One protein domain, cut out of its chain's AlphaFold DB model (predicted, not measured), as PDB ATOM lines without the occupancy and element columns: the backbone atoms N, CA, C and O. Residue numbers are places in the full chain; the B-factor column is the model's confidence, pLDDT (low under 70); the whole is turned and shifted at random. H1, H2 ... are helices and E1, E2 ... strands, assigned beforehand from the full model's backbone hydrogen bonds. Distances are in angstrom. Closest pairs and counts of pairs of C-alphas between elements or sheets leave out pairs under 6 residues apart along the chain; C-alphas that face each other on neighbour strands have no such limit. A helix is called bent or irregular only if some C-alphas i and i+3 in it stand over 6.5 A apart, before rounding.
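What this domain is: This is residues 231 to 304 of the 304 residues of the protein "Mitochondrial-type heat shock protein 70" of Fusarium langsethiae (UniProt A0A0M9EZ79). Two longer helices, H1 and H3, and a two-stranded hairpin, E1 and E2, surround a common middle, the helices steeply angled to each other, H1 nearer E2 and H3 beside E1. The short helix H2 packs on the last part of H1, and the loops around Gly 279 and Tyr 292 make the two ends of the longest axis. The printed part has 74 residues, in the order H1, H2, H3, E1, E2; the sheet, E1 - E2, is antiparallel and the class is mixed, helices and strands. It is compact, with a radius of gyration of the C-alphas of 12.4 A, and only just elongated, spanning 35 by 23 by 21 A.

How they stand to each other: H1, residues 231 to 248, touches H2, residues 250 to 253, with its residues 242 to 246 alone; the closest C-alphas, of Ala 246 and Ala 253, are 5.2 A apart. H3, residues 258 to 273, is close to H1 but not clearly touching: the closest C-alphas, of Met 238 and Phe 261, are 7.5 A apart, at a steep tilt of 66 degrees, opposite ways. E1, residues 283 to 287, and E2, residues 299 to 303, form an antiparallel hairpin at 158 degrees, with N 284 and O 302 at 2.9 A and N 302 and O 284 at 2.8 A, within hydrogen-bond range. The closest C-alphas of H3 and E1, of Met 273 and Trp 284, are 7.4 A apart. H1 and E2 are near each other, with 5 pairs of C-alphas within 10 A; H3 and E2 are apart. O i to N i+4 pairs are within range in 13 of 14 for H1 and 8 of 12 for H3; H2 is too short for one.

Where its parts are: H1 begins at C-alpha 231 (43.512, 129.754, 37.316) and is 25.9 A long. H2 measures 5.1 A. H3, 19.5 A, has a kink of 28 degrees near residue 265 and is only just irregular, C-alphas 270 and 273 being 6.6 A apart. E1 measures 13.4 A; E2, 13.1 A, ends at C-alpha 303 (40.930, 149.130, 31.327).

The domain as a whole: The C-alphas farthest apart, of Gly 279 and Tyr 292, are 35.9 A apart. The printed part has no cut and ends at the chain's last residue, Ala 304. The E1 to E2 link, 11 residues, is long. Mean pLDDT of the printed part is 74.8; residues 288 to 298, 300 and 302 to 304 are under 70.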
ATOM      1  N   ALA A 231      44.703 129.898  36.472       72.50
ATOM      2  CA  ALA A 231      43.512 129.754  37.316       72.50
ATOM      3  C   ALA A 231      43.589 130.586  38.615       72.50
ATOM      4  O   ALA A 231      42.562 130.980  39.167       72.50
ATOM      5  N   LEU A 232      44.796 130.927  39.091       73.69
ATOM      6  CA  LEU A 232      44.955 131.867  40.209       73.69
ATOM      7  C   LEU A 232      44.499 133.283  39.832       73.69
ATOM      8  O   LEU A 232      43.886 133.977  40.646       73.69
ATOM      9  N   MET A 233      44.756 133.692  38.585       76.56
ATOM     10  CA  MET A 233      44.351 135.001  38.067       76.56
ATOM     11  C   MET A 233      42.827 135.141  38.020       76.56
ATOM     12  O   MET A 233      42.324 136.232  38.263       76.56
ATOM     13  N   ASP A 234      42.091 134.048  37.799       79.50
ATOM     14  CA  ASP A 234      40.624 134.052  37.733       79.50
ATOM     15  C   ASP A 234      40.006 134.515  39.059       79.50
ATOM     16  O   ASP A 234      39.166 135.413  39.084       79.50
ATOM     17  N   ASN A 235      40.478 133.975  40.185       76.94
ATOM     18  CA  ASN A 235      39.993 134.362  41.514       76.94
ATOM     19  C   ASN A 235      40.350 135.816  41.872       76.94
ATOM     20  O   ASN A 235      39.542 136.520  42.490       76.94
ATOM     21  N   VAL A 236      41.532 136.288  41.465       80.50
ATOM     22  CA  VAL A 236      41.966 137.678  41.686       80.50
ATOM     23  C   VAL A 236      41.157 138.642  40.816       80.50
ATOM     24  O   VAL A 236      40.638 139.636  41.325       80.50
ATOM     25  N   PHE A 237      40.968 138.325  39.532       82.88
ATOM     26  CA  PHE A 237      40.178 139.131  38.603       82.88
ATOM     27  C   PHE A 237      38.711 139.211  39.034       82.88
ATOM     28  O   PHE A 237      38.156 140.304  39.093       82.88
ATOM     29  N   MET A 238      38.080 138.093  39.410       83.50
ATOM     30  CA  MET A 238      36.678 138.099  39.851       83.50
ATOM     31  C   MET A 238      36.486 138.877  41.160       83.50
ATOM     32  O   MET A 238      35.450 139.516  41.349       83.50
ATOM     33  N   SER A 239      37.488 138.878  42.043       84.25
ATOM     34  CA  SER A 239      37.512 139.730  43.243       84.25
ATOM     35  C   SER A 239      37.649 141.218  42.890       84.25
ATOM     36  O   SER A 239      36.908 142.048  43.419       84.25
ATOM     37  N   LEU A 240      38.541 141.564  41.952       85.56
ATOM     38  CA  LEU A 240      38.722 142.932  41.450       85.56
ATOM     39  C   LEU A 240      37.474 143.457  40.720       85.56
ATOM     40  O   LEU A 240      37.092 144.607  40.918       85.56
ATOM     41  N   LEU A 241      36.821 142.619  39.911       84.12
ATOM     42  CA  LEU A 241      35.577 142.936  39.209       84.12
ATOM     43  C   LEU A 241      34.453 143.252  40.203       84.12
ATOM     44  O   LEU A 241      33.828 144.305  40.098       84.12
ATOM     45  N   LYS A 242      34.252 142.398  41.215       84.50
ATOM     46  CA  LYS A 242      33.296 142.639  42.311       84.50
ATOM     47  C   LYS A 242      33.559 143.969  43.018       84.50
ATOM     48  O   LYS A 242      32.629 144.746  43.210       84.50
ATOM     49  N   ALA A 243      34.819 144.256  43.350       86.25
ATOM     50  CA  ALA A 243      35.204 145.505  44.004       86.25
ATOM     51  C   ALA A 243      35.001 146.741  43.103       86.25
ATOM     52  O   ALA A 243      34.547 147.779  43.587       86.25
ATOM     53  N   LYS A 244      35.288 146.639  41.793       83.25
ATOM     54  CA  LYS A 244      35.002 147.702  40.813       83.25
ATOM     55  C   LYS A 244      33.492 147.954  40.696       83.25
ATOM     56  O   LYS A 244      33.083 149.105  40.803       83.25
ATOM     57  N   ILE A 245      32.664 146.914  40.560       81.50
ATOM     58  CA  ILE A 245      31.202 147.068  40.440       81.50
ATOM     59  C   ILE A 245      30.597 147.653  41.722       81.50
ATOM     60  O   ILE A 245      29.862 148.631  41.644       81.50
ATOM     61  N   ALA A 246      30.962 147.137  42.900       84.88
ATOM     62  CA  ALA A 246      30.476 147.656  44.183       84.88
ATOM     63  C   ALA A 246      30.854 149.128  44.437       84.88
ATOM     64  O   ALA A 246      30.155 149.820  45.171       84.88
ATOM     65  N   LYS A 247      31.942 149.616  43.824       83.94
ATOM     66  CA  LYS A 247      32.353 151.025  43.884       83.94
ATOM     67  C   LYS A 247      31.649 151.901  42.841       83.94
ATOM     68  O   LYS A 247      31.292 153.029  43.161       83.94
ATOM     69  N   SER A 248      31.504 151.421  41.606       79.38
ATOM     70  CA  SER A 248      30.961 152.214  40.491       79.38
ATOM     71  C   SER A 248      29.432 152.223  40.433       79.38
ATOM     72  O   SER A 248      28.852 153.215  40.002       79.38
ATOM     73  N   CYS A 249      28.783 151.133  40.850       78.12
ATOM     74  CA  CYS A 249      27.339 150.924  40.734       78.12
ATOM     75  C   CYS A 249      26.786 150.254  42.018       78.12
ATOM     76  O   CYS A 249      26.397 149.082  41.970       78.12
ATOM     77  N   PRO A 250      26.768 150.940  43.182       78.69
ATOM     78  CA  PRO A 250      26.439 150.314  44.469       78.69
ATOM     79  C   PRO A 250      25.042 149.677  44.501       78.69
ATOM     80  O   PRO A 250      24.907 148.517  44.889       78.69
ATOM     81  N   ASP A 251      24.028 150.395  44.006       76.94
ATOM     82  CA  ASP A 251      22.625 149.949  43.980       76.94
ATOM     83  C   ASP A 251      22.379 148.781  43.013       76.94
ATOM     84  O   ASP A 251      21.394 148.060  43.129       76.94
ATOM     85  N   PHE A 252      23.295 148.554  42.069       72.38
ATOM     86  CA  PHE A 252      23.273 147.388  41.189       72.38
ATOM     87  C   PHE A 252      24.013 146.193  41.818       72.38
ATOM     88  O   PHE A 252      23.577 145.043  41.715       72.38
ATOM     89  N   ALA A 253      25.116 146.451  42.528       74.44
ATOM     90  CA  ALA A 253      25.958 145.418  43.127       74.44
ATOM     91  C   ALA A 253      25.224 144.541  44.159       74.44
ATOM     92  O   ALA A 253      25.536 143.355  44.269       74.44
ATOM     93  N   ILE A 254      24.226 145.085  44.868       74.31
ATOM     94  CA  ILE A 254      23.395 144.340  45.835       74.31
ATOM     95  C   ILE A 254      22.545 143.232  45.189       74.31
ATOM     96  O   ILE A 254      22.149 142.290  45.873       74.31
ATOM     97  N   HIS A 255      22.280 143.324  43.883       75.44
ATOM     98  CA  HIS A 255      21.468 142.364  43.133       75.44
ATOM     99  C   HIS A 255      22.307 141.346  42.336       75.44
ATOM    100  O   HIS A 255      21.761 140.388  41.782       75.44
ATOM    101  N   LEU A 256      23.636 141.504  42.274       76.19
ATOM    102  CA  LEU A 256      24.501 140.578  41.543       76.19
ATOM    103  C   LEU A 256      24.681 139.244  42.276       76.19
ATOM    104  O   LEU A 256      25.441 139.114  43.238       76.19
ATOM    105  N   THR A 257      24.033 138.211  41.747       78.75
ATOM    106  CA  THR A 257      24.164 136.842  42.246       78.75
ATOM    107  C   THR A 257      25.487 136.198  41.820       78.75
ATOM    108  O   THR A 257      26.143 136.596  40.853       78.75
ATOM    109  N   GLY A 258      25.852 135.098  42.486       75.44
ATOM    110  CA  GLY A 258      26.961 134.244  42.052       75.44
ATOM    111  C   GLY A 258      26.772 133.606  40.666       75.44
ATOM    112  O   GLY A 258      27.739 133.062  40.141       75.44
ATOM    113  N   GLN A 259      25.572 133.653  40.071       76.00
ATOM    114  CA  GLN A 259      25.326 133.183  38.706       76.00
ATOM    115  C   GLN A 259      25.839 134.180  37.666       76.00
ATOM    116  O   GLN A 259      26.624 133.780  36.811       76.00
ATOM    117  N   HIS A 260      25.532 135.470  37.817       79.62
ATOM    118  CA  HIS A 260      25.945 136.504  36.860       79.62
ATOM    119  C   HIS A 260      27.480 136.594  36.763       79.62
ATOM    120  O   HIS A 260      28.045 136.742  35.683       79.62
ATOM    121  N   PHE A 261      28.187 136.389  37.884       78.19
ATOM    122  CA  PHE A 261      29.652 136.279  37.887       78.19
ATOM    123  C   PHE A 261      30.185 135.018  37.185       78.19
ATOM    124  O   PHE A 261      31.269 135.077  36.611       78.19
ATOM    125  N   ARG A 262      29.458 133.888  37.195       75.56
ATOM    126  CA  ARG A 262      29.828 132.689  36.414       75.56
ATOM    127  C   ARG A 262      29.575 132.901  34.926       75.56
ATOM    128  O   ARG A 262      30.433 132.571  34.119       75.56
ATOM    129  N   GLU A 263      28.440 133.485  34.562       78.19
ATOM    130  CA  GLU A 263      28.101 133.795  33.170       78.19
ATOM    131  C   GLU A 263      29.108 134.780  32.570       78.19
ATOM    132  O   GLU A 263      29.639 134.518  31.491       78.19
ATOM    133  N   PHE A 264      29.472 135.828  33.314       81.12
ATOM    134  CA  PHE A 264      30.561 136.728  32.949       81.12
ATOM    135  C   PHE A 264      31.905 135.989  32.814       81.12
ATOM    136  O   PHE A 264      32.626 136.187  31.830       81.12
ATOM    137  N   ALA A 265      32.241 135.112  33.771       77.94
ATOM    138  CA  ALA A 265      33.475 134.328  33.736       77.94
ATOM    139  C   ALA A 265      33.567 133.441  32.480       77.94
ATOM    140  O   ALA A 265      34.630 133.350  31.865       77.94
ATOM    141  N   CYS A 266      32.451 132.832  32.074       73.06
ATOM    142  CA  CYS A 266      32.362 131.954  30.911       73.06
ATOM    143  C   CYS A 266      32.291 132.691  29.563       73.06
ATOM    144  O   CYS A 266      32.722 132.117  28.564       73.06
ATOM    145  N   HIS A 267      31.740 133.910  29.501       77.69
ATOM    146  CA  HIS A 267      31.488 134.609  28.230       77.69
ATOM    147  C   HIS A 267      32.474 135.732  27.914       77.69
ATOM    148  O   HIS A 267      32.904 135.832  26.768       77.69
ATOM    149  N   HIS A 268      32.874 136.538  28.898       82.94
ATOM    150  CA  HIS A 268      33.773 137.675  28.671       82.94
ATOM    151  C   HIS A 268      35.200 137.356  29.108       82.94
ATOM    152  O   HIS A 268      36.142 137.509  28.331       82.94
ATOM    153  N   TRP A 269      35.364 136.845  30.331       82.69
ATOM    154  CA  TRP A 269      36.690 136.593  30.890       82.69
ATOM    155  C   TRP A 269      37.414 135.440  30.184       82.69
ATOM    156  O   TRP A 269      38.450 135.656  29.561       82.69
ATOM    157  N   GLY A 270      36.857 134.225  30.228       76.50
ATOM    158  CA  GLY A 270      37.512 133.025  29.700       76.50
ATOM    159  C   GLY A 270      37.589 132.931  28.171       76.50
ATOM    160  O   GLY A 270      38.433 132.194  27.672       76.50
ATOM    161  N   LYS A 271      36.736 133.660  27.432       80.06
ATOM    162  CA  LYS A 271      36.638 133.581  25.958       80.06
ATOM    163  C   LYS A 271      37.227 134.778  25.198       80.06
ATOM    164  O   LYS A 271      37.583 134.596  24.040       80.06
ATOM    165  N   ASP A 272      37.364 135.960  25.810       82.19
ATOM    166  CA  ASP A 272      38.020 137.124  25.176       82.19
ATOM    167  C   ASP A 272      39.103 137.749  26.061       82.19
ATOM    168  O   ASP A 272      40.269 137.745  25.678       82.19
ATOM    169  N   MET A 273      38.761 138.263  27.247       86.50
ATOM    170  CA  MET A 273      39.697 139.078  28.037       86.50
ATOM    171  C   MET A 273      40.983 138.329  28.396       86.50
ATOM    172  O   MET A 273      42.071 138.863  28.205       86.50
ATOM    173  N   LYS A 274      40.866 137.095  28.897       82.00
ATOM    174  CA  LYS A 274      42.007 136.290  29.346       82.00
ATOM    175  C   LYS A 274      42.848 135.752  28.174       82.00
ATOM    176  O   LYS A 274      44.066 135.897  28.256       82.00
ATOM    177  N   PRO A 275      42.276 135.191  27.083       81.44
ATOM    178  CA  PRO A 275      43.070 134.785  25.917       81.44
ATOM    179  C   PRO A 275      43.701 135.954  25.148       81.44
ATOM    180  O   PRO A 275      44.812 135.819  24.646       81.44
ATOM    181  N   ASN A 276      43.017 137.101  25.063       83.19
ATOM    182  CA  ASN A 276      43.405 138.221  24.198       83.19
ATOM    183  C   ASN A 276      44.047 139.400  24.967       83.19
ATOM    184  O   ASN A 276      44.034 140.541  24.482       83.19
ATOM    185  N   PHE A 277      44.588 139.157  26.169       83.38
ATOM    186  CA  PHE A 277      45.387 140.128  26.925       83.38
ATOM    187  C   PHE A 277      46.876 140.011  26.565       83.38
ATOM    188  O   PHE A 277      47.576 139.104  27.009       83.38
ATOM    189  N   CYS A 278      47.378 140.979  25.797       78.44
ATOM    190  CA  CYS A 278      48.762 140.999  25.302       78.44
ATOM    191  C   CYS A 278      49.685 141.963  26.081       78.44
ATOM    192  O   CYS A 278      50.640 142.489  25.515       78.44
ATOM    193  N   GLY A 279      49.383 142.273  27.348       75.44
ATOM    194  CA  GLY A 279      50.208 143.154  28.197       75.44
ATOM    195  C   GLY A 279      50.127 144.662  27.904       75.44
ATOM    196  O   GLY A 279      50.614 145.460  28.701       75.44
ATOM    197  N   GLY A 280      49.517 145.072  26.789       76.31
ATOM    198  CA  GLY A 280      49.248 146.476  26.470       76.31
ATOM    199  C   GLY A 280      47.956 146.999  27.104       76.31
ATOM    200  O   GLY A 280      47.059 146.221  27.433       76.31
ATOM    201  N   ARG A 281      47.828 148.331  27.207       73.94
ATOM    202  CA  ARG A 281      46.563 148.974  27.594       73.94
ATOM    203  C   ARG A 281      45.489 148.680  26.552       73.94
ATOM    204  O   ARG A 281      45.523 149.230  25.453       73.94
ATOM    205  N   ARG A 282      44.525 147.843  26.923       80.88
ATOM    206  CA  ARG A 282      43.289 147.594  26.177       80.88
ATOM    207  C   ARG A 282      42.113 147.847  27.111       80.88
ATOM    208  O   ARG A 282      42.169 147.554  28.304       80.88
ATOM    209  N   GLU A 283      41.067 148.432  26.549       83.81
ATOM    210  CA  GLU A 283      39.786 148.618  27.212       83.81
ATOM    211  C   GLU A 283      38.823 147.539  26.714       83.81
ATOM    212  O   GLU A 283      38.720 147.287  25.511       83.81
ATOM    213  N   TRP A 284      38.154 146.877  27.650       83.19
ATOM    214  CA  TRP A 284      37.073 145.941  27.382       83.19
ATOM    215  C   TRP A 284      35.775 146.518  27.918       83.19
ATOM    216  O   TRP A 284      35.591 146.592  29.132       83.19
ATOM    217  N   THR A 285      34.871 146.879  27.017       81.25
ATOM    218  CA  THR A 285      33.492 147.230  27.355       81.25
ATOM    219  C   THR A 285      32.624 145.979  27.258       81.25
ATOM    220  O   THR A 285      32.717 145.230  26.286       81.25
ATOM    221  N   PHE A 286      31.795 145.731  28.268       75.88
ATOM    222  CA  PHE A 286      30.880 144.588  28.319       75.88
ATOM    223  C   PHE A 286      29.511 145.009  28.868       75.88
ATOM    224  O   PHE A 286      29.454 145.939  29.681       75.88
ATOM    225  N   PRO A 287      28.417 144.341  28.460       70.88
ATOM    226  CA  PRO A 287      27.116 144.545  29.078       70.88
ATOM    227  C   PRO A 287      27.175 144.129  30.549       70.88
ATOM    228  O   PRO A 287      27.726 143.088  30.918       70.88
ATOM    229  N   VAL A 288      26.603 144.967  31.399       66.44
ATOM    230  CA  VAL A 288      26.331 144.652  32.795       66.44
ATOM    231  C   VAL A 288      25.108 143.715  32.809       66.44
ATOM    232  O   VAL A 288      24.113 144.058  32.175       66.44
ATOM    233  N   PRO A 289      25.152 142.530  33.462       56.44
ATOM    234  CA  PRO A 289      24.078 141.537  33.355       56.44
ATOM    235  C   PRO A 289      22.705 142.088  33.763       56.44
ATOM    236  O   PRO A 289      22.512 142.453  34.923       56.44
ATOM    237  N   ASP A 290      21.766 142.154  32.815       57.44
ATOM    238  CA  ASP A 290      20.448 142.749  33.050       57.44
ATOM    239  C   ASP A 290      19.625 141.918  34.053       57.44
ATOM    240  O   ASP A 290      19.597 140.687  34.020       57.44
ATOM    241  N   LEU A 291      18.968 142.629  34.964       52.38
ATOM    242  CA  LEU A 291      18.137 142.109  36.048       52.38
ATOM    243  C   LEU A 291      16.639 142.325  35.808       52.38
ATOM    244  O   LEU A 291      15.830 141.691  36.483       52.38
ATOM    245  N   TYR A 292      16.272 143.252  34.917       50.06
ATOM    246  CA  TYR A 292      14.915 143.793  34.823       50.06
ATOM    247  C   TYR A 292      14.343 143.851  33.399       50.06
ATOM    248  O   TYR A 292      13.150 144.120  33.262       50.06
ATOM    249  N   GLY A 293      15.124 143.546  32.359       47.94
ATOM    250  CA  GLY A 293      14.628 143.478  30.979       47.94
ATOM    251  C   GLY A 293      14.328 144.860  30.402       47.94
ATOM    252  O   GLY A 293      13.275 145.060  29.798       47.94
ATOM    253  N   SER A 294      15.211 145.828  30.650       49.81
ATOM    254  CA  SER A 294      15.033 147.232  30.259       49.81
ATOM    255  C   SER A 294      15.974 147.616  29.118       49.81
ATOM    256  O   SER A 294      17.178 147.422  29.253       49.81
ATOM    257  N   ASP A 295      15.453 148.255  28.062       47.28
ATOM    258  CA  ASP A 295      16.156 148.610  26.805       47.28
ATOM    259  C   ASP A 295      17.402 149.524  26.946       47.28
ATOM    260  O   ASP A 295      18.010 149.929  25.955       47.28
ATOM    261  N   THR A 296      17.811 149.875  28.166       52.22
ATOM    262  CA  THR A 296      19.067 150.573  28.451       52.22
ATOM    263  C   THR A 296      20.159 149.578  28.841       52.22
ATOM    264  O   THR A 296      20.337 149.288  30.026       52.22
ATOM    265  N   GLU A 297      20.939 149.111  27.859       58.09
ATOM    266  CA  GLU A 297      22.175 148.356  28.108       58.09
ATOM    267  C   GLU A 297      23.170 149.205  28.921       58.09
ATOM    268  O   GLU A 297      23.941 150.002  28.376       58.09
ATOM    269  N   GLN A 298      23.197 149.035  30.247       64.75
ATOM    270  CA  GLN A 298      24.324 149.521  31.032       64.75
ATOM    271  C   GLN A 298      25.565 148.729  30.630       64.75
ATOM    272  O   GLN A 298      25.599 147.503  30.713       64.75
ATOM    273  N   THR A 299      26.606 149.438  30.211       70.88
ATOM    274  CA  THR A 299      27.898 148.849  29.870       70.88
ATOM    275  C   THR A 299      28.953 149.281  30.878       70.88
ATOM    276  O   THR A 299      28.938 150.402  31.390       70.88
ATOM    277  N   MET A 300      29.883 148.379  31.184       68.44
ATOM    278  CA  MET A 300      31.029 148.667  32.036       68.44
ATOM    279  C   MET A 300      32.318 148.471  31.249       68.44
ATOM    280  O   MET A 300      32.533 147.426  30.638       68.44
ATOM    281  N   SER A 301      33.187 149.477  31.300       72.88
ATOM    282  CA  SER A 301      34.546 149.391  30.776       72.88
ATOM    283  C   SER A 301      35.533 148.926  31.844       72.88
ATOM    284  O   SER A 301      35.612 149.482  32.942       72.88
ATOM    285  N   PHE A 302      36.357 147.944  31.489       69.81
ATOM    286  CA  PHE A 302      37.568 147.581  32.211       69.81
ATOM    287  C   PHE A 302      38.786 147.923  31.353       69.81
ATOM    288  O   PHE A 302      39.056 147.266  30.352       69.81
ATOM    289  N   SER A 303      39.556 148.922  31.779       67.94
ATOM    290  CA  SER A 303      40.930 149.130  31.327       67.94
ATOM    291  C   SER A 303      41.917 148.349  32.200       67.94
ATOM    292  O   SER A 303      41.748 148.262  33.427       67.94
ATOM    293  N   ALA A 304      42.924 147.779  31.533       59.09
ATOM    294  CA  ALA A 304      44.128 147.180  32.109       59.09
ATOM    295  C   ALA A 304      45.337 148.114  31.915       59.09
ATOM    296  O   ALA A 304      45.403 148.761  30.844       59.09
TER     297      ALA A 304